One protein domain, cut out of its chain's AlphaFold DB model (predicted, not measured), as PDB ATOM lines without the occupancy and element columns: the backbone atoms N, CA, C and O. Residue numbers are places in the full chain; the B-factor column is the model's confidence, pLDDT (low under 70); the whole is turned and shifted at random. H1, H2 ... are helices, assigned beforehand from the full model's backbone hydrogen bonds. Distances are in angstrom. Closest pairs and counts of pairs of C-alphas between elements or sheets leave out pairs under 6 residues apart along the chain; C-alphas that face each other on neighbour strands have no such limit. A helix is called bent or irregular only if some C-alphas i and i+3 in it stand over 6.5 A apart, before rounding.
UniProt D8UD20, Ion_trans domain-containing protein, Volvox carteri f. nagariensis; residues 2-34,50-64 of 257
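What this domain is: This is residues 2 to 34 and 50 to 64 of the 257 residues of the protein "Ion_trans domain-containing protein" of Volvox carteri f. nagariensis (UniProt D8UD20). Two helices, H2 and H3, are packed side by side and run opposite ways, their lines somewhat splayed. From the first residue of H2 a long loop, residues 6 to 18, leads away to the very short helix H1, which is set off from the pair and touches neither of them. The printed part has 48 residues with three named helices, in the order H1, H2, H3 along the chain, and no named strand; its class is all helix. It is only just loose, close to compact, with a radius of gyration of the C-alphas of 11.7 A. The C-alphas span 34 by 25 by 14 A, an outline that is only just flat.

How they stand to each other: The longest helix by residues is H2, residues 19 to 34, and it touches H3, residues 50 to 63, with 15 pairs of C-alphas within 8 A. Their closest C-alphas are those of Ala 27 and Arg 56, 5.9 A apart, and the two centres are 8.5 A apart. H2 and H3 run opposite ways at a steep tilt of 37 degrees, only just past shallow. H1, residues 2 to 5, is apart from H2 and also apart from H3. In H2, 10 of 12 O i to N i+4 pairs are within hydrogen-bond range; in H3 it is 1 of 10, beside 10 of 11 O i to N i+3 pairs, and H1 is too short for an O i to N i+4 pair but has one O i to N i+3 pair within range.

Where its parts are: H2 begins at Gly 19, C-alpha (-27.315, 41.882, -53.299), and ends at Arg 34, C-alpha (-6.106, 45.303, -40.818), 24.8 A from first to last C-alpha. It is neither bent nor irregular, but only just: C-alphas 31 and 34 are 6.4 A apart. H3 measures 22.4 A from the C-alpha of Arg 50 to that of Ala 63, at (-27.492, 53.454, -46.181). H3 is only just irregular, with C-alphas 54 and 57 at 7.0 A, and its line is a rough one. H1 measures 5.2 A from the C-alpha of Lys 2 to that of Ala 5.

The domain as a whole: The two C-alphas farthest apart are those of Pro 12 and Arg 50, at 34.4 A. Residues 35 to 49 are not printed, and C-alphas 34 and 50 are 9.1 A apart across this cut, which the link from H2 to H3 spans. The link from H1 to H2 is long, with 13 residues; their C-alphas lie 9 to 18 A from the mean of all C-alphas. The mean pLDDT of the printed part is 73.4, and 11 residues are under 70: residues 2 to 6, 8 to 10, 12 to 13, and 34. H1 has a mean pLDDT of 57, H2 of 78 and H3 of 77.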
ATOM      1  N   LYS A   2     -28.028  43.006 -38.578       54.69
ATOM      2  CA  LYS A   2     -28.732  42.302 -39.679       54.69
ATOM      3  C   LYS A   2     -28.268  40.853 -39.929       54.69
ATOM      4  O   LYS A   2     -29.111  40.009 -40.205       54.69
ATOM      5  N   SER A   3     -26.972  40.563 -39.780       56.91
ATOM      6  CA  SER A   3     -26.388  39.215 -39.931       56.91
ATOM      7  C   SER A   3     -26.727  38.237 -38.798       56.91
ATOM      8  O   SER A   3     -26.538  37.041 -38.968       56.91
ATOM      9  N   LEU A   4     -27.211  38.740 -37.654       56.81
ATOM     10  CA  LEU A   4     -27.661  37.930 -36.513       56.81
ATOM     11  C   LEU A   4     -29.178  37.679 -36.545       56.81
ATOM     12  O   LEU A   4     -29.645  36.713 -35.959       56.81
ATOM     13  N   ALA A   5     -29.944  38.539 -37.227       58.50
ATOM     14  CA  ALA A   5     -31.402  38.437 -37.335       58.50
ATOM     15  C   ALA A   5     -31.879  37.510 -38.471       58.50
ATOM     16  O   ALA A   5     -33.041  37.123 -38.502       58.50
ATOM     17  N   HIS A   6     -30.997  37.168 -39.412       60.34
ATOM     18  CA  HIS A   6     -31.280  36.278 -40.539       60.34
ATOM     19  C   HIS A   6     -30.231  35.166 -40.565       60.34
ATOM     20  O   HIS A   6     -29.069  35.422 -40.252       60.34
ATOM     21  N   ASN A   7     -30.604  33.952 -40.986       70.50
ATOM     22  CA  ASN A   7     -29.630  32.879 -41.196       70.50
ATOM     23  C   ASN A   7     -28.509  33.369 -42.127       70.50
ATOM     24  O   ASN A   7     -28.777  33.969 -43.169       70.50
ATOM     25  N   PHE A   8     -27.252  33.119 -41.759       67.81
ATOM     26  CA  PHE A   8     -26.106  33.669 -42.484       67.81
ATOM     27  C   PHE A   8     -26.077  33.209 -43.954       67.81
ATOM     28  O   PHE A   8     -25.992  34.041 -44.854       67.81
ATOM     29  N   ALA A   9     -26.240  31.903 -44.201       63.28
ATOM     30  CA  ALA A   9     -26.143  31.317 -45.544       63.28
ATOM     31  C   ALA A   9     -27.353  30.465 -45.975       63.28
ATOM     32  O   ALA A   9     -27.682  30.429 -47.159       63.28
ATOM     33  N   LEU A  10     -28.041  29.790 -45.048       58.06
ATOM     34  CA  LEU A  10     -29.043  28.770 -45.383       58.06
ATOM     35  C   LEU A  10     -30.434  29.157 -44.862       58.06
ATOM     36  O   LEU A  10     -30.670  29.219 -43.659       58.06
ATOM     37  N   GLY A  11     -31.362  29.438 -45.779       70.19
ATOM     38  CA  GLY A  11     -32.765  29.738 -45.473       70.19
ATOM     39  C   GLY A  11     -33.463  30.605 -46.536       70.19
ATOM     40  O   GLY A  11     -32.798  31.186 -47.403       70.19
ATOM     41  N   PRO A  12     -34.805  30.708 -46.500       64.50
ATOM     42  CA  PRO A  12     -35.589  31.537 -47.424       64.50
ATOM     43  C   PRO A  12     -35.414  33.055 -47.214       64.50
ATOM     44  O   PRO A  12     -35.796  33.823 -48.086       64.50
ATOM     45  N   GLY A  13     -34.755  33.488 -46.131       64.94
ATOM     46  CA  GLY A  13     -34.394  34.890 -45.868       64.94
ATOM     47  C   GLY A  13     -32.907  35.101 -45.568       64.94
ATOM     48  O   GLY A  13     -32.566  35.986 -44.795       64.94
ATOM     49  N   ALA A  14     -32.016  34.249 -46.085       71.62
ATOM     50  CA  ALA A  14     -30.603  34.291 -45.710       71.62
ATOM     51  C   ALA A  14     -29.906  35.606 -46.111       71.62
ATOM     52  O   ALA A  14     -30.151  36.149 -47.189       71.62
ATOM     53  N   TYR A  15     -28.989  36.087 -45.264       71.56
ATOM     54  CA  TYR A  15     -28.294  37.371 -45.437       71.56
ATOM     55  C   TYR A  15     -27.592  37.483 -46.803       71.56
ATOM     56  O   TYR A  15     -27.695  38.524 -47.450       71.56
ATOM     57  N   LEU A  16     -26.974  36.393 -47.274       73.62
ATOM     58  CA  LEU A  16     -26.251  36.313 -48.551       73.62
ATOM     59  C   LEU A  16     -27.141  36.269 -49.808       73.62
ATOM     60  O   LEU A  16     -26.614  36.324 -50.913       73.62
ATOM     61  N   LYS A  17     -28.471  36.167 -49.698       75.56
ATOM     62  CA  LYS A  17     -29.352  36.187 -50.884       75.56
ATOM     63  C   LYS A  17     -29.684  37.601 -51.371       75.56
ATOM     64  O   LYS A  17     -30.146  37.762 -52.492       75.56
ATOM     65  N   ASN A  18     -29.451  38.623 -50.547       79.00
ATOM     66  CA  ASN A  18     -29.709  40.015 -50.906       79.00
ATOM     67  C   ASN A  18     -28.425  40.681 -51.438       79.00
ATOM     68  O   ASN A  18     -27.423  40.743 -50.723       79.00
ATOM     69  N   GLY A  19     -28.464  41.221 -52.662       80.31
ATOM     70  CA  GLY A  19     -27.315  41.882 -53.299       80.31
ATOM     71  C   GLY A  19     -26.759  43.069 -52.501       80.31
ATOM     72  O   GLY A  19     -25.548  43.266 -52.431       80.31
ATOM     73  N   TRP A  20     -27.612  43.802 -51.783       80.44
ATOM     74  CA  TRP A  20     -27.185  44.925 -50.941       80.44
ATOM     75  C   TRP A  20     -26.423  44.485 -49.687       80.44
ATOM     76  O   TRP A  20     -25.522  45.183 -49.221       80.44
ATOM     77  N   ASN A  21     -26.741  43.300 -49.164       81.44
ATOM     78  CA  ASN A  21     -26.028  42.726 -48.026       81.44
ATOM     79  C   ASN A  21     -24.631  42.229 -48.430       81.44
ATOM     80  O   ASN A  21     -23.725  42.255 -47.601       81.44
ATOM     81  N   TRP A  22     -24.422  41.837 -49.696       81.62
ATOM     82  CA  TRP A  22     -23.088  41.516 -50.221       81.62
ATOM     83  C   TRP A  22     -22.163  42.735 -50.260       81.62
ATOM     84  O   TRP A  22     -20.994  42.618 -49.893       81.62
ATOM     85  N   ILE A  23     -22.676  43.912 -50.636       80.06
ATOM     86  CA  ILE A  23     -21.905  45.167 -50.620       80.06
ATOM     87  C   ILE A  23     -21.497  45.529 -49.182       80.06
ATOM     88  O   ILE A  23     -20.339  45.865 -48.936       80.06
ATOM     89  N   ASP A  24     -22.416  45.408 -48.218       80.88
ATOM     90  CA  ASP A  24     -22.148  45.675 -46.795       80.88
ATOM     91  C   ASP A  24     -21.157  44.654 -46.195       80.88
ATOM     92  O   ASP A  24     -20.255  45.029 -45.440       80.88
ATOM     93  N   LEU A  25     -21.248  43.378 -46.594       80.38
ATOM     94  CA  LEU A  25     -20.302  42.322 -46.219       80.38
ATOM     95  C   LEU A  25     -18.896  42.590 -46.769       80.38
ATOM     96  O   LEU A  25     -17.934  42.519 -46.009       80.38
ATOM     97  N   LEU A  26     -18.767  42.931 -48.054       79.12
ATOM     98  CA  LEU A  26     -17.481  43.243 -48.692       79.12
ATOM     99  C   LEU A  26     -16.842  44.506 -48.096       79.12
ATOM    100  O   LEU A  26     -15.647  44.520 -47.786       79.12
ATOM    101  N   ALA A  27     -17.639  45.553 -47.871       77.31
ATOM    102  CA  ALA A  27     -17.179  46.786 -47.240       77.31
ATOM    103  C   ALA A  27     -16.687  46.534 -45.806       77.31
ATOM    104  O   ALA A  27     -15.632  47.034 -45.410       77.31
ATOM    105  N   THR A  28     -17.409  45.710 -45.046       79.06
ATOM    106  CA  THR A  28     -17.034  45.335 -43.680       79.06
ATOM    107  C   THR A  28     -15.788  44.442 -43.671       79.06
ATOM    108  O   THR A  28     -14.828  44.746 -42.963       79.06
ATOM    109  N   ALA A  29     -15.737  43.411 -44.520       79.00
ATOM    110  CA  ALA A  29     -14.614  42.482 -44.639       79.00
ATOM    111  C   ALA A  29     -13.297  43.201 -44.968       79.00
ATOM    112  O   ALA A  29     -12.291  42.954 -44.305       79.00
ATOM    113  N   SER A  30     -13.303  44.163 -45.901       75.50
ATOM    114  CA  SER A  30     -12.107  44.959 -46.240       75.50
ATOM    115  C   SER A  30     -11.557  45.804 -45.075       75.50
ATOM    116  O   SER A  30     -10.369  46.141 -45.046       75.50
ATOM    117  N   GLY A  31     -12.398  46.141 -44.089       74.75
ATOM    118  CA  GLY A  31     -12.001  46.825 -42.857       74.75
ATOM    119  C   GLY A  31     -11.306  45.905 -41.851       74.75
ATOM    120  O   GLY A  31     -10.326  46.317 -41.229       74.75
ATOM    121  N   TYR A  32     -11.765  44.653 -41.740       76.50
ATOM    122  CA  TYR A  32     -11.219  43.665 -40.803       76.50
ATOM    123  C   TYR A  32      -9.846  43.121 -41.214       76.50
ATOM    124  O   TYR A  32      -9.097  42.678 -40.348       76.50
ATOM    125  N   VAL A  33      -9.455  43.247 -42.490       74.25
ATOM    126  CA  VAL A  33      -8.134  42.797 -42.975       74.25
ATOM    127  C   VAL A  33      -6.962  43.459 -42.232       74.25
ATOM    128  O   VAL A  33      -5.886  42.881 -42.154       74.25
ATOM    129  N   ARG A  34      -7.152  44.639 -41.622       67.62
ATOM    130  CA  ARG A  34      -6.106  45.303 -40.818       67.62
ATOM    131  C   ARG A  34      -5.772  44.568 -39.511       67.62
ATOM    132  O   ARG A  34      -4.708  44.803 -38.957       67.62
ATOM    133  N   ARG A  50      -5.813  47.190 -49.764       72.31
ATOM    134  CA  ARG A  50      -5.811  48.578 -49.286       72.31
ATOM    135  C   ARG A  50      -6.684  49.479 -50.169       72.31
ATOM    136  O   ARG A  50      -7.415  50.295 -49.609       72.31
ATOM    137  N   ALA A  51      -6.685  49.284 -51.490       77.88
ATOM    138  CA  ALA A  51      -7.549  50.008 -52.430       77.88
ATOM    139  C   ALA A  51      -9.047  49.699 -52.237       77.88
ATOM    140  O   ALA A  51      -9.867  50.605 -52.346       77.88
ATOM    141  N   MET A  52      -9.418  48.480 -51.822       71.94
ATOM    142  CA  MET A  52     -10.815  48.112 -51.505       71.94
ATOM    143  C   MET A  52     -11.446  48.978 -50.400       71.94
ATOM    144  O   MET A  52     -12.666  49.101 -50.317       71.94
ATOM    145  N   ARG A  53     -10.639  49.649 -49.570       73.62
ATOM    146  CA  ARG A  53     -11.132  50.617 -48.576       73.62
ATOM    147  C   ARG A  53     -11.743  51.862 -49.229       73.62
ATOM    148  O   ARG A  53     -12.558  52.525 -48.589       73.62
ATOM    149  N   ALA A  54     -11.408  52.149 -50.490       77.88
ATOM    150  CA  ALA A  54     -12.038  53.194 -51.293       77.88
ATOM    151  C   ALA A  54     -13.500  52.873 -51.647       77.88
ATOM    152  O   ALA A  54     -14.209  53.759 -52.105       77.88
ATOM    153  N   LEU A  55     -13.980  51.647 -51.383       75.06
ATOM    154  CA  LEU A  55     -15.378  51.241 -51.560       75.06
ATOM    155  C   LEU A  55     -16.269  51.576 -50.354       75.06
ATOM    156  O   LEU A  55     -17.478  51.386 -50.416       75.06
ATOM    157  N   ARG A  56     -15.724  52.110 -49.250       76.31
ATOM    158  CA  ARG A  56     -16.530  52.573 -48.099       76.31
ATOM    159  C   ARG A  56     -17.648  53.561 -48.477       76.31
ATOM    160  O   ARG A  56     -18.732  53.417 -47.916       76.31
ATOM    161  N   PRO A  57     -17.458  54.501 -49.427       79.88
ATOM    162  CA  PRO A  57     -18.539  55.338 -49.939       79.88
ATOM    163  C   PRO A  57     -19.683  54.531 -50.569       79.88
ATOM    164  O   PRO A  57     -20.829  54.955 -50.474       79.88
ATOM    165  N   LEU A  58     -19.433  53.332 -51.117       77.56
ATOM    166  CA  LEU A  58     -20.500  52.476 -51.657       77.56
ATOM    167  C   LEU A  58     -21.472  51.990 -50.572       77.56
ATOM    168  O   LEU A  58     -22.650  51.778 -50.847       77.56
ATOM    169  N   ARG A  59     -21.028  51.894 -49.310       76.88
ATOM    170  CA  ARG A  59     -21.926  51.618 -48.177       76.88
ATOM    171  C   ARG A  59     -22.960  52.730 -47.995       76.88
ATOM    172  O   ARG A  59     -24.089  52.433 -47.609       76.88
ATOM    173  N   ALA A  60     -22.614  53.979 -48.322       76.94
ATOM    174  CA  ALA A  60     -23.552  55.098 -48.282       76.94
ATOM    175  C   ALA A  60     -24.694  54.926 -49.301       76.94
ATOM    176  O   ALA A  60     -25.822  55.302 -48.988       76.94
ATOM    177  N   LEU A  61     -24.446  54.259 -50.443       78.50
ATOM    178  CA  LEU A  61     -25.491  53.918 -51.424       78.50
ATOM    179  C   LEU A  61     -26.568  53.006 -50.815       78.50
ATOM    180  O   LEU A  61     -27.747  53.166 -51.102       78.50
ATOM    181  N   SER A  62     -26.168  52.070 -49.945       74.56
ATOM    182  CA  SER A  62     -27.085  51.156 -49.240       74.56
ATOM    183  C   SER A  62     -27.694  51.750 -47.961       74.56
ATOM    184  O   SER A  62     -28.705  51.251 -47.463       74.56
ATOM    185  N   ALA A  63     -27.063  52.792 -47.409       81.69
ATOM    186  CA  ALA A  63     -27.492  53.454 -46.181       81.69
ATOM    187  C   ALA A  63     -28.566  54.519 -46.446       81.69
ATOM    188  O   ALA A  63     -29.436  54.723 -45.600       81.69
ATOM    189  N   ILE A  64     -28.511  55.180 -47.608       87.25
ATOM    190  CA  ILE A  64     -29.450  56.233 -48.000       87.25
ATOM    191  C   ILE A  64     -30.505  55.643 -48.949       87.25
ATOM    192  O   ILE A  64     -30.176  55.301 -50.087       87.25
TER     193      ILE A  64